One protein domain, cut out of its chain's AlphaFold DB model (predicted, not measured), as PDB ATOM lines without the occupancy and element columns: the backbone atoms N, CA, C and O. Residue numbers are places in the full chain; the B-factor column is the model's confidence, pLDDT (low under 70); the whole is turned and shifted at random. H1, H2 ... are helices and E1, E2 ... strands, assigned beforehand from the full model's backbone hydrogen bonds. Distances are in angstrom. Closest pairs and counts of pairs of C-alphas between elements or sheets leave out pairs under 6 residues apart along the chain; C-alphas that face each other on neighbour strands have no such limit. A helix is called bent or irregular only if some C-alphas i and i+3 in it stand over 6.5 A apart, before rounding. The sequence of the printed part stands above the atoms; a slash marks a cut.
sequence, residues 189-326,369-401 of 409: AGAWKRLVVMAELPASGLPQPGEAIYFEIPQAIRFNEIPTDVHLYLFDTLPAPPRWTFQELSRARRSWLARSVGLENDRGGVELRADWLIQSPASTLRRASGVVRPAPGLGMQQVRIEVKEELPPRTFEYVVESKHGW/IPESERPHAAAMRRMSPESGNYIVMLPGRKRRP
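AT A GLANCE: This is residues 189 to 326 and 369 to 401 of the 409 residues of an uncharacterized protein of Acidobacteria bacterium (UniProt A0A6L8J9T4). One strongly twisted sheet of eight strands is folded back on itself at E4, E6 E5 E2 E7 making one leaf and E3 E1 E8 the other, and the start of edge strand E6 comes round to the end of E1. Two helices are on one and the same face of this sheet, H1 by E1 and H2 by E2 and E8, while residues 311 to 326 run from E7 to the cut with no named element. The printed part has 171 residues with eight named strands and two named helices, along the chain E1 E2 E3 H1 E4 E5 E6 E7 H2 E8; the sheet's order is E6 E5 E2 E7 E4 E3 E1 E8, mixed, and the class is mixed, helices and strands. The whole is compact, with a radius of gyration of the C-alphas of 15.4 A and spans of 46 by 38 by 26 A.

IN THESE COORDINATES: Find C-alpha 191 at (-47.431, 32.281, -61.262); from there E1 runs 29.3 A to residue 200. Go on to E2 at residues 212 to 218 and E3 at residues 229 to 235, each 19.8 A long. Next come H1, residues 242 to 247, and E4, residues 254 to 264, which spans 26.6 A and bends by 68 degrees at residue 261. E5, residues 272 to 279, bends by 90 degrees at residue 275, and E6, residues 284 to 292, bends by 99 degrees at residue 289. Look for C-alpha 300 at (-34.255, 19.337, -43.203), where E7 begins; it reaches residue 310, 28.2 A away, and bends by 55 degrees at residue 307. After the cut, H2 holds residues 371 to 382 over 17.7 A and is irregular, with C-alphas 372 and 375 7.4 A apart. E8 holds residues 391 to 397 and ends at C-alpha 397, (-48.707, 35.662, -57.790).

HOW THE PARTS SIT: Begin with the folded sheet, one sheet bent back into two leaves that face each other: E6 E5 E2 E7 face E3 E1 E8, with E4 as the hinge and 46 pairs of C-alphas within 11 A. E6 and E5 are an antiparallel hairpin, where N 286 and O 277 are 2.8 A apart, within hydrogen-bond range. E5 and E2 are parallel at 58 degrees, with N 278 and O 214 at 2.8 A. E2 and E7 are antiparallel, with N 301 and O 217 at 2.8 A. E7 and E4 are antiparallel, with N 257 and O 309 at 2.8 A. E4 and E3 are antiparallel, with N 256 and O 232 at 2.8 A. E3 and E1 are parallel at 27 degrees, with N 231 and O 195 at 2.8 A. E1 and edge strand E8 are antiparallel, with N 196 and O 392 at 2.8 A. Across the fold, the closest C-alphas of E1 and E6 are those of Glu 200 and Thr 284, 4.7 A apart. H1 is on the sheet at a height of 9.5 A and only just over E1, with 3 of its 6 C-alphas falling on it; it runs across the strands, at 64 degrees to E1 on the local plane. H2 is on the same face at a height of 6.1 A, over none of the strands; its closest C-alphas to E2 are those of Ala 379 and Pro 218, 5.8 A. H1 and H2 are apart. In H1 every O i to N i+4 pair is within hydrogen-bond range, in H2 6 of 8.

THE WHOLE: Look for the two C-alphas farthest apart, those of Ser 289 and Trp 326, 46.2 A. Residues 327 to 368 are cut out, and C-alphas 326 and 369 are 8.5 A apart across the gap. Of the links that are printed whole, E1 to E2 is long and E5 to E6 is tight. The mean pLDDT of the printed part is 80.6; it is under 70 at residues 189 to 192, 265 to 270, 294, 313 to 317, 319 to 324 and 395 to 401.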
ATOM      1  N   ALA A 189     -52.187  38.200 -61.967       42.16
ATOM      2  CA  ALA A 189     -50.809  38.075 -61.522       42.16
ATOM      3  C   ALA A 189     -50.235  36.691 -61.882       42.16
ATOM      4  O   ALA A 189     -50.805  35.653 -61.541       42.16
ATOM      5  N   GLY A 190     -49.127  36.676 -62.632       45.25
ATOM      6  CA  GLY A 190     -48.499  35.448 -63.133       45.25
ATOM      7  C   GLY A 190     -47.958  34.562 -62.008       45.25
ATOM      8  O   GLY A 190     -47.542  35.066 -60.965       45.25
ATOM      9  N   ALA A 191     -47.959  33.244 -62.224       53.69
ATOM     10  CA  ALA A 191     -47.431  32.281 -61.262       53.69
ATOM     11  C   ALA A 191     -45.903  32.407 -61.153       53.69
ATOM     12  O   ALA A 191     -45.185  32.191 -62.127       53.69
ATOM     13  N   TRP A 192     -45.414  32.730 -59.959       60.69
ATOM     14  CA  TRP A 192     -43.993  32.854 -59.635       60.69
ATOM     15  C   TRP A 192     -43.774  32.253 -58.247       60.69
ATOM     16  O   TRP A 192     -44.520  32.523 -57.308       60.69
ATOM     17  N   LYS A 193     -42.755  31.409 -58.106       73.19
ATOM     18  CA  LYS A 193     -42.291  30.993 -56.782       73.19
ATOM     19  C   LYS A 193     -41.311  32.061 -56.294       73.19
ATOM     20  O   LYS A 193     -40.523  32.575 -57.089       73.19
ATOM     21  N   ARG A 194     -41.350  32.408 -55.009       83.19
ATOM     22  CA  ARG A 194     -40.345  33.279 -54.379       83.19
ATOM     23  C   ARG A 194     -40.059  32.748 -52.981       83.19
ATOM     24  O   ARG A 194     -40.973  32.328 -52.279       83.19
ATOM     25  N   LEU A 195     -38.789  32.711 -52.610       88.88
ATOM     26  CA  LEU A 195     -38.358  32.338 -51.272       88.88
ATOM     27  C   LEU A 195     -37.998  33.639 -50.561       88.88
ATOM     28  O   LEU A 195     -37.202  34.416 -51.084       88.88
ATOM     29  N   VAL A 196     -38.636  33.899 -49.427       91.06
ATOM     30  CA  VAL A 196     -38.413  35.088 -48.606       91.06
ATOM     31  C   VAL A 196     -37.732  34.634 -47.328       91.06
ATOM     32  O   VAL A 196     -38.272  33.823 -46.584       91.06
ATOM     33  N   VAL A 197     -36.526  35.130 -47.095       93.50
ATOM     34  CA  VAL A 197     -35.702  34.797 -45.935       93.50
ATOM     35  C   VAL A 197     -35.642  36.036 -45.057       93.50
ATOM     36  O   VAL A 197     -35.139  37.067 -45.493       93.50
ATOM     37  N   MET A 198     -36.169  35.958 -43.840       94.69
ATOM     38  CA  MET A 198     -36.092  37.035 -42.851       94.69
ATOM     39  C   MET A 198     -35.057  36.646 -41.797       94.69
ATOM     40  O   MET A 198     -35.126  35.539 -41.264       94.69
ATOM     41  N   ALA A 199     -34.088  37.511 -41.503       95.38
ATOM     42  CA  ALA A 199     -33.038  37.199 -40.536       95.38
ATOM     43  C   ALA A 199     -32.611  38.405 -39.693       95.38
ATOM     44  O   ALA A 199     -32.661  39.550 -40.147       95.38
ATOM     45  N   GLU A 200     -32.168  38.133 -38.467       94.69
ATOM     46  CA  GLU A 200     -31.512  39.127 -37.616       94.69
ATOM     47  C   GLU A 200     -30.059  39.328 -38.051       94.69
ATOM     48  O   GLU A 200     -29.355  38.364 -38.376       94.69
ATOM     49  N   LEU A 201     -29.609  40.580 -38.044       90.69
ATOM     50  CA  LEU A 201     -28.233  40.958 -38.328       90.69
ATOM     51  C   LEU A 201     -27.299  40.626 -37.158       90.69
ATOM     52  O   LEU A 201     -27.598  40.967 -36.015       90.69
ATOM     53  N   PRO A 202     -26.111  40.058 -37.419       81.94
ATOM     54  CA  PRO A 202     -25.079  39.968 -36.409       81.94
ATOM     55  C   PRO A 202     -24.371  41.316 -36.248       81.94
ATOM     56  O   PRO A 202     -24.222  42.090 -37.196       81.94
ATOM     57  N   ALA A 203     -23.761  41.523 -35.083       72.50
ATOM     58  CA  ALA A 203     -22.803  42.611 -34.873       72.50
ATOM     59  C   ALA A 203     -21.571  42.545 -35.814       72.50
ATOM     60  O   ALA A 203     -20.818  43.509 -35.910       72.50
ATOM     61  N   SER A 204     -21.351  41.422 -36.514       73.88
ATOM     62  CA  SER A 204     -20.181  41.168 -37.367       73.88
ATOM     63  C   SER A 204     -20.264  41.737 -38.794       73.88
ATOM     64  O   SER A 204     -19.382  41.442 -39.599       73.88
ATOM     65  N   GLY A 205     -21.301  42.512 -39.130       84.50
ATOM     66  CA  GLY A 205     -21.419  43.220 -40.413       84.50
ATOM     67  C   GLY A 205     -22.482  42.669 -41.370       84.50
ATOM     68  O   GLY A 205     -23.330  41.864 -40.991       84.50
ATOM     69  N   LEU A 206     -22.446  43.150 -42.618       90.00
ATOM     70  CA  LEU A 206     -23.419  42.848 -43.675       90.00
ATOM     71  C   LEU A 206     -22.811  41.944 -44.759       90.00
ATOM     72  O   LEU A 206     -21.655  42.178 -45.131       90.00
ATOM     73  N   PRO A 207     -23.586  41.000 -45.330       92.38
ATOM     74  CA  PRO A 207     -23.146  40.234 -46.487       92.38
ATOM     75  C   PRO A 207     -22.998  41.132 -47.723       92.38
ATOM     76  O   PRO A 207     -23.726  42.118 -47.870       92.38
ATOM     77  N   GLN A 208     -22.062  40.785 -48.602       92.75
ATOM     78  CA  GLN A 208     -21.733  41.513 -49.831       92.75
ATOM     79  C   GLN A 208     -22.174  40.745 -51.091       92.75
ATOM     80  O   GLN A 208     -22.279  39.518 -51.056       92.75
ATOM     81  N   PRO A 209     -22.393  41.428 -52.232       94.19
ATOM     82  CA  PRO A 209     -22.549  40.779 -53.533       94.19
ATOM     83  C   PRO A 209     -21.448  39.747 -53.820       94.19
ATOM     84  O   PRO A 209     -20.263  40.029 -53.650       94.19
ATOM     85  N   GLY A 210     -21.847  38.556 -54.265       92.31
ATOM     86  CA  GLY A 210     -20.970  37.408 -54.510       92.31
ATOM     87  C   GLY A 210     -20.770  36.473 -53.311       92.31
ATOM     88  O   GLY A 210     -20.368  35.329 -53.517       92.31
ATOM     89  N   GLU A 211     -21.078  36.897 -52.079       92.94
ATOM     90  CA  GLU A 211     -20.953  36.036 -50.894       92.94
ATOM     91  C   GLU A 211     -22.088  34.996 -50.809       92.94
ATOM     92  O   GLU A 211     -23.248  35.248 -51.165       92.94
ATOM     93  N   ALA A 212     -21.745  33.809 -50.305       92.06
ATOM     94  CA  ALA A 212     -22.634  32.665 -50.165       92.06
ATOM     95  C   ALA A 212     -23.233  32.558 -48.752       92.06
ATOM     96  O   ALA A 212     -22.517  32.543 -47.746       92.06
ATOM     97  N   ILE A 213     -24.556  32.398 -48.686       92.50
ATOM     98  CA  ILE A 213     -25.332  32.253 -47.451       92.50
ATOM     99  C   ILE A 213     -26.025  30.886 -47.445       92.50
ATOM    100  O   ILE A 213     -26.650  30.500 -48.436       92.50
ATOM    101  N   TYR A 214     -25.947  30.179 -46.316       91.44
ATOM    102  CA  TYR A 214     -26.634  28.902 -46.097       91.44
ATOM    103  C   TYR A 214     -27.777  29.017 -45.097       91.44
ATOM    104  O   TYR A 214     -27.681  29.726 -44.096       91.44
ATOM    105  N   PHE A 215     -28.842  28.261 -45.342       91.25
ATOM    106  CA  PHE A 215     -29.949  28.066 -44.408       91.25
ATOM    107  C   PHE A 215     -30.633  26.716 -44.660       91.25
ATOM    108  O   PHE A 215     -30.346  26.032 -45.645       91.25
ATOM    109  N   GLU A 216     -31.541  26.332 -43.766       91.00
ATOM    110  CA  GLU A 216     -32.243  25.049 -43.819       91.00
ATOM    111  C   GLU A 216     -33.705  25.201 -44.247       91.00
ATOM    112  O   GLU A 216     -34.403  26.123 -43.828       91.00
ATOM    113  N   ILE A 217     -34.179  24.257 -45.061       90.56
ATOM    114  CA  ILE A 217     -35.597  24.094 -45.417       90.56
ATOM    115  C   ILE A 217     -36.019  22.628 -45.216       90.56
ATOM    116  O   ILE A 217     -35.151  21.756 -45.179       90.56
ATOM    117  N   PRO A 218     -37.317  22.294 -45.128       90.75
ATOM    118  CA  PRO A 218     -37.755  20.901 -45.042       90.75
ATOM    119  C   PRO A 218     -37.379  20.097 -46.297       90.75
ATOM    120  O   PRO A 218     -37.550  20.572 -47.423       90.75
ATOM    121  N   GLN A 219     -36.950  18.846 -46.114       89.38
ATOM    122  CA  GLN A 219     -36.446  17.970 -47.184       89.38
ATOM    123  C   GLN A 219     -37.489  17.628 -48.272       89.38
ATOM    124  O   GLN A 219     -37.141  17.263 -49.390       89.38
ATOM    125  N   ALA A 220     -38.789  17.767 -47.980       88.06
ATOM    126  CA  ALA A 220     -39.862  17.479 -48.941       88.06
ATOM    127  C   ALA A 220     -40.106  18.591 -49.992       88.06
ATOM    128  O   ALA A 220     -40.959  18.426 -50.869       88.06
ATOM    129  N   ILE A 221     -39.376  19.710 -49.927       85.56
ATOM    130  CA  ILE A 221     -39.321  20.713 -51.004       85.56
ATOM    131  C   ILE A 221     -38.270  20.272 -52.026       85.56
ATOM    132  O   ILE A 221     -37.126  20.026 -51.659       85.56
ATOM    133  N   ARG A 222     -38.609  20.158 -53.312       82.44
ATOM    134  CA  ARG A 222     -37.636  19.694 -54.319       82.44
ATOM    135  C   ARG A 222     -36.794  20.858 -54.843       82.44
ATOM    136  O   ARG A 222     -37.275  21.983 -54.930       82.44
ATOM    137  N   PHE A 223     -35.553  20.602 -55.266       73.75
ATOM    138  CA  PHE A 223     -34.665  21.664 -55.771       73.75
ATOM    139  C   PHE A 223     -35.257  22.438 -56.958       73.75
ATOM    140  O   PHE A 223     -35.225  23.661 -56.969       73.75
ATOM    141  N   ASN A 224     -35.900  21.744 -57.904       73.81
ATOM    142  CA  ASN A 224     -36.605  22.362 -59.036       73.81
ATOM    143  C   ASN A 224     -37.871  23.154 -58.638       73.81
ATOM    144  O   ASN A 224     -38.567  23.702 -59.494       73.81
ATOM    145  N   GLU A 225     -38.206  23.191 -57.349       72.69
ATOM    146  CA  GLU A 225     -39.280  23.995 -56.782       72.69
ATOM    147  C   GLU A 225     -38.763  25.197 -56.000       72.69
ATOM    148  O   GLU A 225     -39.532  26.140 -55.813       72.69
ATOM    149  N   ILE A 226     -37.489  25.189 -55.600       78.69
ATOM    150  CA  ILE A 226     -36.826  26.367 -55.057       78.69
ATOM    151  C   ILE A 226     -36.707  27.380 -56.196       78.69
ATOM    152  O   ILE A 226     -36.208  27.049 -57.273       78.69
ATOM    153  N   PRO A 227     -37.193  28.611 -56.007       73.81
ATOM    154  CA  PRO A 227     -37.066  29.629 -57.030       73.81
ATOM    155  C   PRO A 227     -35.599  29.991 -57.249       73.81
ATOM    156  O   PRO A 227     -34.796  30.008 -56.314       73.81
ATOM    157  N   THR A 228     -35.266  30.324 -58.495       82.38
ATOM    158  CA  THR A 228     -33.961  30.888 -58.857       82.38
ATOM    159  C   THR A 228     -33.653  32.116 -58.011       82.38
ATOM    160  O   THR A 228     -32.533  32.263 -57.541       82.38
ATOM    161  N   ASP A 229     -34.658  32.956 -57.767       88.19
ATOM    162  CA  ASP A 229     -34.526  34.186 -56.999       88.19
ATOM    163  C   ASP A 229     -34.991  33.995 -55.550       88.19
ATOM    164  O   ASP A 229     -36.071  33.453 -55.284       88.19
ATOM    165  N   VAL A 230     -34.224  34.545 -54.618       90.75
ATOM    166  CA  VAL A 230     -34.493  34.553 -53.180       90.75
ATOM    167  C   VAL A 230     -34.407  35.994 -52.684       90.75
ATOM    168  O   VAL A 230     -33.492  36.724 -53.052       90.75
ATOM    169  N   HIS A 231     -35.372  36.429 -51.880       92.69
ATOM    170  CA  HIS A 231     -35.384  37.761 -51.280       92.69
ATOM    171  C   HIS A 231     -34.985  37.652 -49.812       92.69
ATOM    172  O   HIS A 231     -35.693  37.034 -49.021       92.69
ATOM    173  N   LEU A 232     -33.849  38.242 -49.456       93.56
ATOM    174  CA  LEU A 232     -33.306  38.235 -48.102       93.56
ATOM    175  C   LEU A 232     -33.571  39.586 -47.438       93.56
ATOM    176  O   LEU A 232     -33.114  40.607 -47.937       93.56
ATOM    177  N   TYR A 233     -34.271  39.594 -46.308       93.75
ATOM    178  CA  TYR A 233     -34.569  40.779 -45.507       93.75
ATOM    179  C   TYR A 233     -33.842  40.691 -44.167       93.75
ATOM    180  O   TYR A 233     -34.003  39.719 -43.428       93.75
ATOM    181  N   LEU A 234     -33.036  41.708 -43.870       93.94
ATOM    182  CA  LEU A 234     -32.144  41.747 -42.719       93.94
ATOM    183  C   LEU A 234     -32.574  42.849 -41.745       93.94
ATOM    184  O   LEU A 234     -32.668  44.019 -42.126       93.94
ATOM    185  N   PHE A 235     -32.825  42.476 -40.492       93.62
ATOM    186  CA  PHE A 235     -33.339  43.349 -39.432       93.62
ATOM    187  C   PHE A 235     -32.291  43.557 -38.330       93.62
ATOM    188  O   PHE A 235     -31.541  42.635 -38.026       93.62
ATOM    189  N   ASP A 236     -32.255  44.737 -37.703       91.75
ATOM    190  CA  ASP A 236     -31.390  44.992 -36.531       91.75
ATOM    191  C   ASP A 236     -31.832  44.208 -35.290       91.75
ATOM    192  O   ASP A 236     -31.020  43.773 -34.480       91.75
ATOM    193  N   THR A 237     -33.140  44.022 -35.148       91.12
ATOM    194  CA  THR A 237     -33.763  43.094 -34.208       91.12
ATOM    195  C   THR A 237     -34.919  42.467 -34.954       91.12
ATOM    196  O   THR A 237     -35.751  43.188 -35.509       91.12
ATOM    197  N   LEU A 238     -34.951  41.141 -35.032       90.31
ATOM    198  CA  LEU A 238     -35.960  40.426 -35.796       90.31
ATOM    199  C   LEU A 238     -37.285  40.454 -35.014       90.31
ATOM    200  O   LEU A 238     -37.352  39.892 -33.919       90.31
ATOM    201  N   PRO A 239     -38.348  41.107 -35.527       86.88
ATOM    202  CA  PRO A 239     -39.625  41.151 -34.828       86.88
ATOM    203  C   PRO A 239     -40.179  39.739 -34.630       86.88
ATOM    204  O   PRO A 239     -39.946  38.855 -35.452       86.88
ATOM    205  N   ALA A 240     -40.955  39.540 -33.568       82.88
ATOM    206  CA  ALA A 240     -41.666  38.296 -33.310       82.88
ATOM    207  C   ALA A 240     -43.156  38.589 -33.056       82.88
ATOM    208  O   ALA A 240     -43.469  39.595 -32.417       82.88
ATOM    209  N   PRO A 241     -44.083  37.710 -33.485       86.56
ATOM    210  CA  PRO A 241     -43.876  36.496 -34.285       86.56
ATOM    211  C   PRO A 241     -43.611  36.766 -35.788       86.56
ATOM    212  O   PRO A 241     -44.002  37.819 -36.292       86.56
ATOM    213  N   PRO A 242     -43.066  35.784 -36.542       86.31
ATOM    214  CA  PRO A 242     -42.700  35.919 -37.962       86.31
ATOM    215  C   PRO A 242     -43.783  36.474 -38.891       86.31
ATOM    216  O   PRO A 242     -43.470  37.185 -39.843       86.31
ATOM    217  N   ARG A 243     -45.062  36.189 -38.614       80.56
ATOM    218  CA  ARG A 243     -46.202  36.763 -39.352       80.56
ATOM    219  C   ARG A 243     -46.222  38.298 -39.356       80.56
ATOM    220  O   ARG A 243     -46.630  38.877 -40.355       80.56
ATOM    221  N   TRP A 244     -45.772  38.949 -38.280       81.06
ATOM    222  CA  TRP A 244     -45.697  40.410 -38.198       81.06
ATOM    223  C   TRP A 244     -44.466  40.923 -38.948       81.06
ATOM    224  O   TRP A 244     -44.584  41.828 -39.762       81.06
ATOM    225  N   THR A 245     -43.316  40.264 -38.802       86.38
ATOM    226  CA  THR A 245     -42.096  40.546 -39.585       86.38
ATOM    227  C   THR A 245     -42.345  40.493 -41.087       86.38
ATOM    228  O   THR A 245     -41.866  41.343 -41.832       86.38
ATOM    229  N   PHE A 246     -43.150  39.526 -41.526       84.19
ATOM    230  CA  PHE A 246     -43.540  39.353 -42.920       84.19
ATOM    231  C   PHE A 246     -44.492  40.453 -43.431       84.19
ATOM    232  O   PHE A 246     -44.488  40.773 -44.617       84.19
ATOM    233  N   GLN A 247     -45.279  41.069 -42.544       76.44
ATOM    234  CA  GLN A 247     -46.082  42.262 -42.850       76.44
ATOM    235  C   GLN A 247     -45.233  43.547 -42.812       76.44
ATOM    236  O   GLN A 247     -45.521  44.510 -43.518       76.44
ATOM    237  N   GLU A 248     -44.149  43.548 -42.035       82.00
ATOM    238  CA  GLU A 248     -43.259  44.689 -41.804       82.00
ATOM    239  C   GLU A 248     -41.914  44.592 -42.550       82.00
ATOM    240  O   GLU A 248     -40.931  45.213 -42.146       82.00
ATOM    241  N   LEU A 249     -41.847  43.878 -43.680       86.31
ATOM    242  CA  LEU A 249     -40.623  43.738 -44.494       86.31
ATOM    243  C   LEU A 249     -40.014  45.081 -44.944       86.31
ATOM    244  O   LEU A 249     -38.822  45.164 -45.228       86.31
ATOM    245  N   SER A 250     -40.817  46.148 -44.975       83.19
ATOM    246  CA  SER A 250     -40.377  47.526 -45.227       83.19
ATOM    247  C   SER A 250     -39.557  48.153 -44.088       83.19
ATOM    248  O   SER A 250     -38.951  49.199 -44.308       83.19
ATOM    249  N   ARG A 251     -39.523  47.533 -42.898       87.31
ATOM    250  CA  ARG A 251     -38.676  47.909 -41.749       87.31
ATOM    251  C   ARG A 251     -37.316  47.201 -41.734       87.31
ATOM    252  O   ARG A 251     -36.513  47.477 -40.848       87.31
ATOM    253  N   ALA A 252     -37.044  46.293 -42.673       90.12
ATOM    254  CA  ALA A 252     -35.727  45.678 -42.790       90.12
ATOM    255  C   ALA A 252     -34.658  46.752 -43.067       90.12
ATOM    256  O   ALA A 252     -34.833  47.605 -43.937       90.12
ATOM    257  N   ARG A 253     -33.527  46.692 -42.356       90.75
ATOM    258  CA  ARG A 253     -32.396  47.621 -42.525       90.75
ATOM    259  C   ARG A 253     -31.729  47.466 -43.893       90.75
ATOM    260  O   ARG A 253     -31.209  48.439 -44.447       90.75
ATOM    261  N   ARG A 254     -31.712  46.239 -44.418       90.88
ATOM    262  CA  ARG A 254     -31.249  45.896 -45.768       90.88
ATOM    263  C   ARG A 254     -32.116  44.798 -46.361       90.88
ATOM    264  O   ARG A 254     -32.563  43.899 -45.648       90.88
ATOM    265  N   SER A 255     -32.299  44.846 -47.674       92.12
ATOM    266  CA  SER A 255     -32.983  43.808 -48.440       92.12
ATOM    267  C   SER A 255     -32.164  43.453 -49.672       92.12
ATOM    268  O   SER A 255     -31.771  44.347 -50.407       92.12
ATOM    269  N   TRP A 256     -31.920  42.169 -49.921       92.75
ATOM    270  CA  TRP A 256     -31.065  41.682 -51.004       92.75
ATOM    271  C   TRP A 256     -31.813  40.732 -51.936       92.75
ATOM    272  O   TRP A 256     -32.571  39.867 -51.490       92.75
ATOM    273  N   LEU A 257     -31.543  40.860 -53.232       92.44
ATOM    274  CA  LEU A 257     -31.816  39.836 -54.220       92.44
ATOM    275  C   LEU A 257     -30.639  38.870 -54.182       92.44
ATOM    276  O   LEU A 257     -29.488  39.251 -54.393       92.44
ATOM    277  N   ALA A 258     -30.938  37.612 -53.908       93.56
ATOM    278  CA  ALA A 258     -29.993  36.519 -53.953       93.56
ATOM    279  C   ALA A 258     -30.471  35.468 -54.956       93.56
ATOM    280  O   ALA A 258     -31.649  35.418 -55.320       93.56
ATOM    281  N   ARG A 259     -29.554  34.611 -55.401       92.12
ATOM    282  CA  ARG A 259     -29.847  33.515 -56.325       92.12
ATOM    283  C   ARG A 259     -29.621  32.171 -55.648       92.12
ATOM    284  O   ARG A 259     -28.591  31.999 -55.006       92.12
ATOM    285  N   SER A 260     -30.528  31.211 -55.813       89.44
ATOM    286  CA  SER A 260     -30.278  29.823 -55.411       89.44
ATOM    287  C   SER A 260     -29.204  29.201 -56.315       89.44
ATOM    288  O   SER A 260     -29.276  29.261 -57.543       89.44
ATOM    289  N   VAL A 261     -28.156  28.656 -55.692       86.56
ATOM    290  CA  VAL A 261     -26.930  28.168 -56.366       86.56
ATOM    291  C   VAL A 261     -26.537  26.748 -55.943       86.56
ATOM    292  O   VAL A 261     -25.488  26.242 -56.343       86.56
ATOM    293  N   GLY A 262     -27.344  26.103 -55.104       80.50
ATOM    294  CA  GLY A 262     -27.140  24.724 -54.676       80.50
ATOM    295  C   GLY A 262     -28.168  24.288 -53.639       80.50
ATOM    296  O   GLY A 262     -28.738  25.115 -52.922       80.50
ATOM    297  N   LEU A 263     -28.390  22.981 -53.574       78.88
ATOM    298  CA  LEU A 263     -29.155  22.327 -52.524       78.88
ATOM    299  C   LEU A 263     -28.441  21.040 -52.151       78.88
ATOM    300  O   LEU A 263     -28.101  20.231 -53.010       78.88
ATOM    301  N   GLU A 264     -28.224  20.886 -50.856       76.56
ATOM    302  CA  GLU A 264     -27.248  19.972 -50.293       76.56
ATOM    303  C   GLU A 264     -28.015  18.994 -49.398       76.56
ATOM    304  O   GLU A 264     -28.451  19.322 -48.288       76.56
ATOM    305  N   ASN A 265     -28.259  17.804 -49.951       61.84
ATOM    306  CA  ASN A 265     -28.963  16.697 -49.295       61.84
ATOM    307  C   ASN A 265     -28.009  15.718 -48.594       61.84
ATOM    308  O   ASN A 265     -28.453  14.885 -47.797       61.84
ATOM    309  N   ASP A 266     -26.715  15.793 -48.903       52.69
ATOM    310  CA  ASP A 266     -25.736  14.817 -48.451       52.69
ATOM    311  C   ASP A 266     -25.365  15.040 -46.984       52.69
ATOM    312  O   ASP A 266     -25.009  16.136 -46.544       52.69
ATOM    313  N   ARG A 267     -25.449  13.958 -46.204       52.91
ATOM    314  CA  ARG A 267     -25.248  13.961 -44.750       52.91
ATOM    315  C   ARG A 267     -23.765  14.104 -44.385       52.91
ATOM    316  O   ARG A 267     -23.122  13.135 -43.995       52.91
ATOM    317  N   GLY A 268     -23.237  15.321 -44.503       51.22
ATOM    318  CA  GLY A 268     -21.955  15.735 -43.921       51.22
ATOM    319  C   GLY A 268     -20.690  15.206 -44.607       51.22
ATOM    320  O   GLY A 268     -19.623  15.245 -43.998       51.22
ATOM    321  N   GLY A 269     -20.791  14.712 -45.847       54.41
ATOM    322  CA  GLY A 269     -19.649  14.171 -46.600       54.41
ATOM    323  C   GLY A 269     -18.794  15.213 -47.332       54.41
ATOM    324  O   GLY A 269     -17.615  14.964 -47.569       54.41
ATOM    325  N   VAL A 270     -19.362  16.373 -47.676       65.75
ATOM    326  CA  VAL A 270     -18.692  17.415 -48.473       65.75
ATOM    327  C   VAL A 270     -18.505  18.680 -47.639       65.75
ATOM    328  O   VAL A 270     -19.428  19.152 -46.975       65.75
ATOM    329  N   GLU A 271     -17.294  19.229 -47.674       70.50
ATOM    330  CA  GLU A 271     -16.985  20.538 -47.105       70.50
ATOM    331  C   GLU A 271     -17.403  21.645 -48.066       70.50
ATOM    332  O   GLU A 271     -16.940  21.720 -49.205       70.50
ATOM    333  N   LEU A 272     -18.299  22.510 -47.599       74.69
ATOM    334  CA  LEU A 272     -18.905  23.542 -48.416       74.69
ATOM    335  C   LEU A 272     -18.327  24.907 -48.077       74.69
ATOM    336  O   LEU A 272     -18.274  25.301 -46.912       74.69
ATOM    337  N   ARG A 273     -17.950  25.666 -49.110       79.31
ATOM    338  CA  ARG A 273     -17.617  27.080 -48.928       79.31
ATOM    339  C   ARG A 273     -18.880  27.881 -48.647       79.31
ATOM    340  O   ARG A 273     -19.879  27.739 -49.362       79.31
ATOM    341  N   ALA A 274     -18.804  28.677 -47.590       84.75
ATOM    342  CA  ALA A 274     -19.865  29.510 -47.052       84.75
ATOM    343  C   ALA A 274     -19.235  30.732 -46.386       84.75
ATOM    344  O   ALA A 274     -18.318  30.580 -45.576       84.75
ATOM    345  N   ASP A 275     -19.766  31.915 -46.671       91.06
ATOM    346  CA  ASP A 275     -19.364  33.157 -46.008       91.06
ATOM    347  C   ASP A 275     -20.285  33.441 -44.814       91.06
ATOM    348  O   ASP A 275     -19.846  33.950 -43.780       91.06
ATOM    349  N   TRP A 276     -21.552  33.019 -44.918       93.12
ATOM    350  CA  TRP A 276     -22.567  33.180 -43.881       93.12
ATOM    351  C   TRP A 276     -23.481  31.960 -43.732       93.12
ATOM    352  O   TRP A 276     -23.683  31.168 -44.654       93.12
ATOM    353  N   LEU A 277     -24.096  31.853 -42.559       91.81
ATOM    354  CA  LEU A 277     -25.116  30.865 -42.222       91.81
ATOM    355  C   LEU A 277     -26.250  31.524 -41.424       91.81
ATOM    356  O   LEU A 277     -25.998  32.413 -40.614       91.81
ATOM    357  N   ILE A 278     -27.489  31.086 -41.629       92.19
ATOM    358  CA  ILE A 278     -28.659  31.520 -40.856       92.19
ATOM    359  C   ILE A 278     -29.051  30.389 -39.907       92.19
ATOM    360  O   ILE A 278     -29.431  29.299 -40.339       92.19
ATOM    361  N   GLN A 279     -28.952  30.637 -38.600       87.62
ATOM    362  CA  GLN A 279     -29.231  29.624 -37.584       87.62
ATOM    363  C   GLN A 279     -30.731  29.502 -37.313       87.62
ATOM    364  O   GLN A 279     -31.352  30.418 -36.773       87.62
ATOM    365  N   SER A 280     -31.302  28.339 -37.622       80.25
ATOM    366  CA  SER A 280     -32.652  27.972 -37.183       80.25
ATOM    367  C   SER A 280     -32.660  27.573 -35.696       80.25
ATOM    368  O   SER A 280     -31.670  27.015 -35.223       80.25
ATOM    369  N   PRO A 281     -33.749  27.819 -34.938       75.88
ATOM    370  CA  PRO A 281     -34.994  28.479 -35.349       75.88
ATOM    371  C   PRO A 281     -34.970  30.014 -35.215       75.88
ATOM    372  O   PRO A 281     -35.883  30.672 -35.699       75.88
ATOM    373  N   ALA A 282     -33.949  30.592 -34.571       81.94
ATOM    374  CA  ALA A 282     -33.888  32.029 -34.269       81.94
ATOM    375  C   ALA A 282     -33.733  32.935 -35.510       81.94
ATOM    376  O   ALA A 282     -33.902  34.143 -35.412       81.94
ATOM    377  N   SER A 283     -33.385  32.358 -36.663       91.44
ATOM    378  CA  SER A 283     -33.080  33.055 -37.916       91.44
ATOM    379  C   SER A 283     -32.018  34.152 -37.758       91.44
ATOM    380  O   SER A 283     -32.100  35.221 -38.353       91.44
ATOM    381  N   THR A 284     -30.992  33.895 -36.943       92.06
ATOM    382  CA  THR A 284     -29.857  34.823 -36.796       92.06
ATOM    383  C   THR A 284     -28.832  34.554 -37.892       92.06
ATOM    384  O   THR A 284     -28.349  33.426 -38.027       92.06
ATOM    385  N   LEU A 285     -28.501  35.572 -38.687       93.75
ATOM    386  CA  LEU A 285     -27.407  35.501 -39.650       93.75
ATOM    387  C   LEU A 285     -26.076  35.550 -38.881       93.75
ATOM    388  O   LEU A 285     -25.900  36.362 -37.977       93.75
ATOM    389  N   ARG A 286     -25.123  34.683 -39.224       91.88
ATOM    390  CA  ARG A 286     -23.778  34.642 -38.633       91.88
ATOM    391  C   ARG A 286     -22.728  34.425 -39.706       91.88
ATOM    392  O   ARG A 286     -22.981  33.721 -40.683       91.88
ATOM    393  N   ARG A 287     -21.540  34.996 -39.510       90.81
ATOM    394  CA  ARG A 287     -20.399  34.742 -40.392       90.81
ATOM    395  C   ARG A 287     -19.893  33.314 -40.185       90.81
ATOM    396  O   ARG A 287     -19.756  32.864 -39.049       90.81
ATOM    397  N   ALA A 288     -19.646  32.608 -41.278       87.12
ATOM    398  CA  ALA A 288     -19.094  31.263 -41.273       87.12
ATOM    399  C   ALA A 288     -17.555  31.296 -41.243       87.12
ATOM    400  O   ALA A 288     -16.924  32.287 -41.605       87.12
ATOM    401  N   SER A 289     -16.935  30.180 -40.860       80.69
ATOM    402  CA  SER A 289     -15.477  29.973 -40.854       80.69
ATOM    403  C   SER A 289     -14.871  29.745 -42.254       80.69
ATOM    404  O   SER A 289     -13.829  29.107 -42.379       80.69
ATOM    405  N   GLY A 290     -15.539  30.185 -43.326       72.06
ATOM    406  CA  GLY A 290     -15.168  29.940 -44.728       72.06
ATOM    407  C   GLY A 290     -15.490  28.528 -45.237       72.06
ATOM    408  O   GLY A 290     -15.820  28.359 -46.410       72.06
ATOM    409  N   VAL A 291     -15.452  27.521 -44.358       74.94
ATOM    410  CA  VAL A 291     -15.919  26.150 -44.615       74.94
ATOM    411  C   VAL A 291     -16.972  25.758 -43.581       74.94
ATOM    412  O   VAL A 291     -16.764  25.925 -42.377       74.94
ATOM    413  N   VAL A 292     -18.090  25.216 -44.062       73.31
ATOM    414  CA  VAL A 292     -19.178  24.627 -43.275       73.31
ATOM    415  C   VAL A 292     -19.334  23.168 -43.697       73.31
ATOM    416  O   VAL A 292     -19.360  22.857 -44.887       73.31
ATOM    417  N   ARG A 293     -19.464  22.265 -42.722       73.75
ATOM    418  CA  ARG A 293     -19.868  20.876 -42.965       73.75
ATOM    419  C   ARG A 293     -21.360  20.738 -42.629       73.75
ATOM    420  O   ARG A 293     -21.709  20.928 -41.463       73.75
ATOM    421  N   PRO A 294     -22.238  20.442 -43.605       66.50
ATOM    422  CA  PRO A 294     -23.670  20.288 -43.370       66.50
ATOM    423  C   PRO A 294     -23.987  19.241 -42.300       66.50
ATOM    424  O   PRO A 294     -23.590  18.081 -42.411       66.50
ATOM    425  N   ALA A 295     -24.763  19.644 -41.298       75.81
ATOM    426  CA  ALA A 295     -25.382  18.754 -40.321       75.81
ATOM    427  C   ALA A 295     -26.863  19.150 -40.157       75.81
ATOM    428  O   ALA A 295     -27.242  19.647 -39.096       75.81
ATOM    429  N   PRO A 296     -27.683  19.014 -41.223       78.44
ATOM    430  CA  PRO A 296     -29.062  19.490 -41.218       78.44
ATOM    431  C   PRO A 296     -29.902  18.830 -40.127       78.44
ATOM    432  O   PRO A 296     -29.727  17.645 -39.818       78.44
ATOM    433  N   GLY A 297     -30.863  19.583 -39.586       81.31
ATOM    434  CA  GLY A 297     -31.855  19.045 -38.658       81.31
ATOM    435  C   GLY A 297     -32.640  17.865 -39.248       81.31
ATOM    436  O   GLY A 297     -32.740  17.692 -40.465       81.31
ATOM    437  N   LEU A 298     -33.236  17.031 -38.389       84.19
ATOM    438  CA  LEU A 298     -33.980  15.848 -38.834       84.19
ATOM    439  C   LEU A 298     -35.132  16.230 -39.784       84.19
ATOM    440  O   LEU A 298     -36.093  16.886 -39.385       84.19
ATOM    441  N   GLY A 299     -35.051  15.775 -41.038       86.31
ATOM    442  CA  GLY A 299     -36.029  16.097 -42.083       86.31
ATOM    443  C   GLY A 299     -35.840  17.473 -42.733       86.31
ATOM    444  O   GLY A 299     -36.744  17.929 -43.437       86.31
ATOM    445  N   MET A 300     -34.692  18.119 -42.519       88.12
ATOM    446  CA  MET A 300     -34.255  19.337 -43.203       88.12
ATOM    447  C   MET A 300     -33.196  19.017 -44.273       88.12
ATOM    448  O   MET A 300     -32.592  17.947 -44.279       88.12
ATOM    449  N   GLN A 301     -32.977  19.965 -45.177       87.44
ATOM    450  CA  GLN A 301     -31.915  19.993 -46.188       87.44
ATOM    451  C   GLN A 301     -31.360  21.419 -46.272       87.44
ATOM    452  O   GLN A 301     -32.072  22.376 -45.944       87.44
ATOM    453  N   GLN A 302     -30.113  21.579 -46.712       87.19
ATOM    454  CA  GLN A 302     -29.481  22.898 -46.787       87.19
ATOM    455  C   GLN A 302     -29.608  23.515 -48.181       87.19
ATOM    456  O   GLN A 302     -29.527  22.830 -49.199       87.19
ATOM    457  N   VAL A 303     -29.811  24.830 -48.220       89.31
ATOM    458  CA  VAL A 303     -29.880  25.637 -49.444       89.31
ATOM    459  C   VAL A 303     -28.727  26.628 -49.424       89.31
ATOM    460  O   VAL A 303     -28.574  27.357 -48.444       89.31
ATOM    461  N   ARG A 304     -27.953  26.692 -50.514       90.31
ATOM    462  CA  ARG A 304     -27.000  27.782 -50.750       90.31
ATOM    463  C   ARG A 304     -27.657  28.843 -51.627       90.31
ATOM    464  O   ARG A 304     -28.115  28.545 -52.736       90.31
ATOM    465  N   ILE A 305     -27.622  30.087 -51.164       92.75
ATOM    466  CA  ILE A 305     -27.888  31.271 -51.985       92.75
ATOM    467  C   ILE A 305     -26.622  32.115 -52.131       92.75
ATOM    468  O   ILE A 305     -25.757  32.094 -51.262       92.75
ATOM    469  N   GLU A 306     -26.525  32.866 -53.219       94.56
ATOM    470  CA  GLU A 306     -25.463  33.843 -53.474       94.56
ATOM    471  C   GLU A 306     -26.090  35.238 -53.582       94.56
ATOM    472  O   GLU A 306     -27.042  35.420 -54.348       94.56
ATOM    473  N   VAL A 307     -25.591  36.213 -52.822       94.75
ATOM    474  CA  VAL A 307     -26.089  37.600 -52.851       94.75
ATOM    475  C   VAL A 307     -25.738  38.257 -54.190       94.75
ATOM    476  O   VAL A 307     -24.623  38.100 -54.678       94.75
ATOM    477  N   LYS A 308     -26.677  38.993 -54.800       94.94
ATOM    478  CA  LYS A 308     -26.478  39.657 -56.101       94.94
ATOM    479  C   LYS A 308     -26.535  41.175 -56.003       94.94
ATOM    480  O   LYS A 308     -25.535  41.829 -56.272       94.94
ATOM    481  N   GLU A 309     -27.676  41.734 -55.619       93.25
ATOM    482  CA  GLU A 309     -27.906  43.186 -55.609       93.25
ATOM    483  C   GLU A 309     -28.908  43.587 -54.521       93.25
ATOM    484  O   GLU A 309     -29.651  42.744 -54.014       93.25
ATOM    485  N   GLU A 310     -28.919  44.858 -54.120       90.56
ATOM    486  CA  GLU A 310     -29.864  45.355 -53.114       90.56
ATOM    487  C   GLU A 310     -31.271  45.491 -53.733       90.56
ATOM    488  O   GLU A 310     -31.440  46.056 -54.814       90.56
ATOM    489  N   LEU A 311     -32.299  44.962 -53.064       85.12
ATOM    490  CA  LEU A 311     -33.692  45.129 -53.488       85.12
ATOM    491  C   LEU A 311     -34.150  46.567 -53.216       85.12
ATOM    492  O   LEU A 311     -33.999  47.028 -52.081       85.12
ATOM    493  N   PRO A 312     -34.802  47.248 -54.177       77.12
ATOM    494  CA  PRO A 312     -35.318  48.588 -53.938       77.12
ATOM    495  C   PRO A 312     -36.420  48.580 -52.860       77.12
ATOM    496  O   PRO A 312     -37.270  47.671 -52.856       77.12
ATOM    497  N   PRO A 313     -36.472  49.594 -51.974       65.38
ATOM    498  CA  PRO A 313     -37.491  49.693 -50.930       65.38
ATOM    499  C   PRO A 313     -38.924  49.596 -51.474       65.38
ATOM    500  O   PRO A 313     -39.242  50.146 -52.524       65.38
ATOM    501  N   ARG A 314     -39.817  48.935 -50.721       58.53
ATOM    502  CA  ARG A 314     -41.275  48.842 -50.988       58.53
ATOM    503  C   ARG A 314     -41.698  48.180 -52.320       58.53
ATOM    504  O   ARG A 314     -42.842  48.332 -52.735       58.53
ATOM    505  N   THR A 315     -40.831  47.406 -52.974       57.41
ATOM    506  CA  THR A 315     -41.103  46.876 -54.332       57.41
ATOM    507  C   THR A 315     -42.085  45.687 -54.401       57.41
ATOM    508  O   THR A 315     -42.620  45.403 -55.475       57.41
ATOM    509  N   PHE A 316     -42.334  44.967 -53.297       64.94
ATOM    510  CA  PHE A 316     -43.062  43.689 -53.322       64.94
ATOM    511  C   PHE A 316     -44.138  43.571 -52.242       64.94
ATOM    512  O   PHE A 316     -43.876  43.789 -51.063       64.94
ATOM    513  N   GLU A 317     -45.316  43.125 -52.673       62.16
ATOM    514  CA  GLU A 317     -46.398  42.610 -51.837       62.16
ATOM    515  C   GLU A 317     -46.478  41.092 -52.061       62.16
ATOM    516  O   GLU A 317     -46.380  40.618 -53.200       62.16
ATOM    517  N   TYR A 318     -46.605  40.321 -50.982       70.06
ATOM    518  CA  TYR A 318     -46.494  38.865 -51.018       70.06
ATOM    519  C   TYR A 318     -47.794  38.190 -50.590       70.06
ATOM    520  O   TYR A 318     -48.268  38.399 -49.478       70.06
ATOM    521  N   VAL A 319     -48.317  37.312 -51.447       60.81
ATOM    522  CA  VAL A 319     -49.550  36.555 -51.198       60.81
ATOM    523  C   VAL A 319     -49.245  35.055 -51.164       60.81
ATOM    524  O   VAL A 319     -48.544  34.538 -52.036       60.81
ATOM    525  N   VAL A 320     -49.789  34.357 -50.163       61.22
ATOM    526  CA  VAL A 320     -49.687  32.898 -49.991       61.22
ATOM    527  C   VAL A 320     -50.942  32.231 -50.575       61.22
ATOM    528  O   VAL A 320     -52.016  32.320 -49.984       61.22
ATOM    529  N   GLU A 321     -50.837  31.533 -51.716       60.72
ATOM    530  CA  GLU A 321     -51.974  30.817 -52.330       60.72
ATOM    531  C   GLU A 321     -51.785  29.289 -52.428       60.72
ATOM    532  O   GLU A 321     -50.779  28.780 -52.918       60.72
ATOM    533  N   SER A 322     -52.830  28.517 -52.100       59.69
ATOM    534  CA  SER A 322     -52.873  27.085 -52.440       59.69
ATOM    535  C   SER A 322     -53.039  26.869 -53.952       59.69
ATOM    536  O   SER A 322     -54.074  27.203 -54.547       59.69
ATOM    537  N   LYS A 323     -52.048  26.211 -54.571       62.97
ATOM    538  CA  LYS A 323     -52.066  25.791 -55.987       62.97
ATOM    539  C   LYS A 323     -53.274  24.904 -56.326       62.97
ATOM    540  O   LYS A 323     -53.848  25.042 -57.404       62.97
ATOM    541  N   HIS A 324     -53.692  24.034 -55.406       66.25
ATOM    542  CA  HIS A 324     -54.653  22.952 -55.673       66.25
ATOM    543  C   HIS A 324     -56.118  23.356 -55.445       66.25
ATOM    544  O   HIS A 324     -57.035  22.578 -55.701       66.25
ATOM    545  N   GLY A 325     -56.353  24.597 -55.006       73.88
ATOM    546  CA  GLY A 325     -57.679  25.059 -54.610       73.88
ATOM    547  C   GLY A 325     -58.146  24.432 -53.295       73.88
ATOM    548  O   GLY A 325     -57.353  23.869 -52.537       73.88
ATOM    549  N   TRP A 326     -59.443  24.565 -53.031       81.38
ATOM    550  CA  TRP A 326     -60.056  24.262 -51.740       81.38
ATOM    551  C   TRP A 326     -61.318  23.424 -51.935       81.38
ATOM    552  O   TRP A 326     -62.113  23.708 -52.833       81.38
ATOM    553  N   ILE A 369     -55.443  18.715 -51.873       79.81
ATOM    554  CA  ILE A 369     -54.113  18.158 -52.155       79.81
ATOM    555  C   ILE A 369     -54.221  16.646 -52.455       79.81
ATOM    556  O   ILE A 369     -54.719  15.902 -51.603       79.81
ATOM    557  N   PRO A 370     -53.741  16.168 -53.620       83.50
ATOM    558  CA  PRO A 370     -53.531  14.746 -53.904       83.50
ATOM    559  C   PRO A 370     -52.678  14.051 -52.834       83.50
ATOM    560  O   PRO A 370     -51.737  14.641 -52.313       83.50
ATOM    561  N   GLU A 371     -52.946  12.774 -52.541       82.38
ATOM    562  CA  GLU A 371     -52.226  12.025 -51.492       82.38
ATOM    563  C   GLU A 371     -50.696  12.080 -51.665       82.38
ATOM    564  O   GLU A 371     -49.960  12.347 -50.714       82.38
ATOM    565  N   SER A 372     -50.233  11.935 -52.910       83.88
ATOM    566  CA  SER A 372     -48.825  12.001 -53.322       83.88
ATOM    567  C   SER A 372     -48.140  13.349 -53.062       83.88
ATOM    568  O   SER A 372     -46.913  13.412 -53.014       83.88
ATOM    569  N   GLU A 373     -48.907  14.426 -52.889       81.94
ATOM    570  CA  GLU A 373     -48.410  15.787 -52.664       81.94
ATOM    571  C   GLU A 373     -48.565  16.236 -51.198       81.94
ATOM    572  O   GLU A 373     -48.058  17.295 -50.825       81.94
ATOM    573  N   ARG A 374     -49.195  15.434 -50.321       82.81
ATOM    574  CA  ARG A 374     -49.367  15.785 -48.896       82.81
ATOM    575  C   ARG A 374     -48.052  16.052 -48.145       82.81
ATOM    576  O   ARG A 374     -48.021  17.048 -47.422       82.81
ATOM    577  N   PRO A 375     -46.963  15.267 -48.303       84.75
ATOM    578  CA  PRO A 375     -45.691  15.566 -47.634       84.75
ATOM    579  C   PRO A 375     -45.105  16.917 -48.065       84.75
ATOM    580  O   PRO A 375     -44.608  17.677 -47.233       84.75
ATOM    581  N   HIS A 376     -45.229  17.249 -49.353       83.19
ATOM    582  CA  HIS A 376     -44.808  18.535 -49.904       83.19
ATOM    583  C   HIS A 376     -45.671  19.685 -49.362       83.19
ATOM    584  O   HIS A 376     -45.143  20.683 -48.880       83.19
ATOM    585  N   ALA A 377     -46.998  19.538 -49.348       79.75
ATOM    586  CA  ALA A 377     -47.896  20.553 -48.799       79.75
ATOM    587  C   ALA A 377     -47.704  20.769 -47.283       79.75
ATOM    588  O   ALA A 377     -47.809  21.898 -46.803       79.75
ATOM    589  N   ALA A 378     -47.367  19.717 -46.530       83.69
ATOM    590  CA  ALA A 378     -46.991  19.828 -45.123       83.69
ATOM    591  C   ALA A 378     -45.671  20.601 -44.940       83.69
ATOM    592  O   ALA A 378     -45.575  21.429 -44.034       83.69
ATOM    593  N   ALA A 379     -44.680  20.391 -45.812       86.12
ATOM    594  CA  ALA A 379     -43.452  21.187 -45.834       86.12
ATOM    595  C   ALA A 379     -43.711  22.656 -46.203       86.12
ATOM    596  O   ALA A 379     -43.240  23.537 -45.493       86.12
ATOM    597  N   MET A 380     -44.531  22.927 -47.223       82.38
ATOM    598  CA  MET A 380     -44.963  24.286 -47.576       82.38
ATOM    599  C   MET A 380     -45.659  24.986 -46.400       82.38
ATOM    600  O   MET A 380     -45.365  26.143 -46.118       82.38
ATOM    601  N   ARG A 381     -46.522  24.280 -45.650       80.81
ATOM    602  CA  ARG A 381     -47.148  24.817 -44.428       80.81
ATOM    603  C   ARG A 381     -46.123  25.111 -43.326       80.81
ATOM    604  O   ARG A 381     -46.284  26.102 -42.635       80.81
ATOM    605  N   ARG A 382     -45.064  24.303 -43.171       84.75
ATOM    606  CA  ARG A 382     -43.935  24.583 -42.250       84.75
ATOM    607  C   ARG A 382     -43.022  25.725 -42.716       84.75
ATOM    608  O   ARG A 382     -42.133  26.124 -41.973       84.75
ATOM    609  N   MET A 383     -43.201  26.213 -43.941       86.38
ATOM    610  CA  MET A 383     -42.515  27.375 -44.510       86.38
ATOM    611  C   MET A 383     -43.489  28.542 -44.719       86.38
ATOM    612  O   MET A 383     -43.338  29.312 -45.666       86.38
ATOM    613  N   SER A 384     -44.510  28.661 -43.865       82.75
ATOM    614  CA  SER A 384     -45.424  29.806 -43.850       82.75
ATOM    615  C   SER A 384     -45.144  30.714 -42.640       82.75
ATOM    616  O   SER A 384     -44.700  30.206 -41.600       82.75
ATOM    617  N   PRO A 385     -45.422  32.033 -42.716       80.44
ATOM    618  CA  PRO A 385     -45.220  32.942 -41.584       80.44
ATOM    619  C   PRO A 385     -46.061  32.555 -40.354       80.44
ATOM    620  O   PRO A 385     -45.653  32.771 -39.213       80.44
ATOM    621  N   GLU A 386     -47.232  31.950 -40.578       79.44
ATOM    622  CA  GLU A 386     -48.158  31.497 -39.534       79.44
ATOM    623  C   GLU A 386     -47.626  30.281 -38.767       79.44
ATOM    624  O   GLU A 386     -47.951  30.113 -37.594       79.44
ATOM    625  N   SER A 387     -46.771  29.462 -39.391       81.62
ATOM    626  CA  SER A 387     -46.131  28.306 -38.742       81.62
ATOM    627  C   SER A 387     -44.983  28.667 -37.792       81.62
ATOM    628  O   SER A 387     -44.359  27.775 -37.220       81.62
ATOM    629  N   GLY A 388     -44.691  29.961 -37.618       84.88
ATOM    630  CA  GLY A 388     -43.571  30.419 -36.801       84.88
ATOM    631  C   GLY A 388     -42.213  30.306 -37.501       84.88
ATOM    632  O   GLY A 388     -41.191  30.304 -36.822       84.88
ATOM    633  N   ASN A 389     -42.184  30.245 -38.837       88.19
ATOM    634  CA  ASN A 389     -40.948  30.187 -39.614       88.19
ATOM    635  C   ASN A 389     -40.606  31.545 -40.254       88.19
ATOM    636  O   ASN A 389     -41.474  32.211 -40.821       88.19
ATOM    637  N   TYR A 390     -39.331  31.933 -40.193       91.94
ATOM    638  CA  TYR A 390     -38.799  33.130 -40.851       91.94
ATOM    639  C   TYR A 390     -38.290  32.876 -42.283       91.94
ATOM    640  O   TYR A 390     -38.031  33.823 -43.028       91.94
ATOM    641  N   ILE A 391     -38.164  31.608 -42.683       92.31
ATOM    642  CA  ILE A 391     -37.812  31.175 -44.037       92.31
ATOM    643  C   ILE A 391     -39.105  30.736 -44.727       92.31
ATOM    644  O   ILE A 391     -39.624  29.641 -44.503       92.31
ATOM    645  N   VAL A 392     -39.644  31.630 -45.549       89.06
ATOM    646  CA  VAL A 392     -40.999  31.552 -46.088       89.06
ATOM    647  C   VAL A 392     -40.962  31.221 -47.575       89.06
ATOM    648  O   VAL A 392     -40.439  31.992 -48.381       89.06
ATOM    649  N   MET A 393     -41.550  30.091 -47.969       85.81
ATOM    650  CA  MET A 393     -41.666  29.719 -49.380       85.81
ATOM    651  C   MET A 393     -43.045  30.093 -49.911       85.81
ATOM    652  O   MET A 393     -44.060  29.535 -49.503       85.81
ATOM    653  N   LEU A 394     -43.073  31.026 -50.860       76.00
ATOM    654  CA  LEU A 394     -44.304  31.590 -51.390       76.00
ATOM    655  C   LEU A 394     -44.701  30.928 -52.715       76.00
ATOM    656  O   LEU A 394     -44.021  31.124 -53.732       76.00
ATOM    657  N   PRO A 395     -45.832  30.200 -52.749       62.38
ATOM    658  CA  PRO A 395     -46.550  29.897 -53.980       62.38
ATOM    659  C   PRO A 395     -47.292  31.168 -54.425       62.38
ATOM    660  O   PRO A 395     -48.490  31.325 -54.197       62.38
ATOM    661  N   GLY A 396     -46.543  32.121 -54.982       53.91
ATOM    662  CA  GLY A 396     -46.994  33.493 -55.173       53.91
ATOM    663  C   GLY A 396     -47.600  33.804 -56.542       53.91
ATOM    664  O   GLY A 396     -47.386  33.127 -57.554       53.91
ATOM    665  N   ARG A 397     -48.305  34.938 -56.577       52.16
ATOM    666  CA  ARG A 397     -48.707  35.662 -57.790       52.16
ATOM    667  C   ARG A 397     -48.338  37.138 -57.633       52.16
ATOM    668  O   ARG A 397     -48.571  37.710 -56.577       52.16
ATOM    669  N   LYS A 398     -47.644  37.731 -58.615       42.38
ATOM    670  CA  LYS A 398     -47.077  39.086 -58.484       42.38
ATOM    671  C   LYS A 398     -48.171  40.146 -58.599       42.38
ATOM    672  O   LYS A 398     -48.500  40.540 -59.719       42.38
ATOM    673  N   ARG A 399     -48.649  40.693 -57.478       42.25
ATOM    674  CA  ARG A 399     -49.248  42.032 -57.513       42.25
ATOM    675  C   ARG A 399     -48.121  42.992 -57.913       42.25
ATOM    676  O   ARG A 399     -47.101  43.081 -57.231       42.25
ATOM    677  N   ARG A 400     -48.223  43.635 -59.084       36.06
ATOM    678  CA  ARG A 400     -47.406  44.835 -59.333       36.06
ATOM    679  C   ARG A 400     -47.820  45.851 -58.264       36.06
ATOM    680  O   ARG A 400     -49.021  45.924 -57.999       36.06
ATOM    681  N   PRO A 401     -46.898  46.658 -57.715       36.72
ATOM    682  CA  PRO A 401     -47.315  47.886 -57.067       36.72
ATOM    683  C   PRO A 401     -48.208  48.631 -58.059       36.72
ATOM    684  O   PRO A 401     -47.789  48.895 -59.191       36.72
TER     685      PRO A 401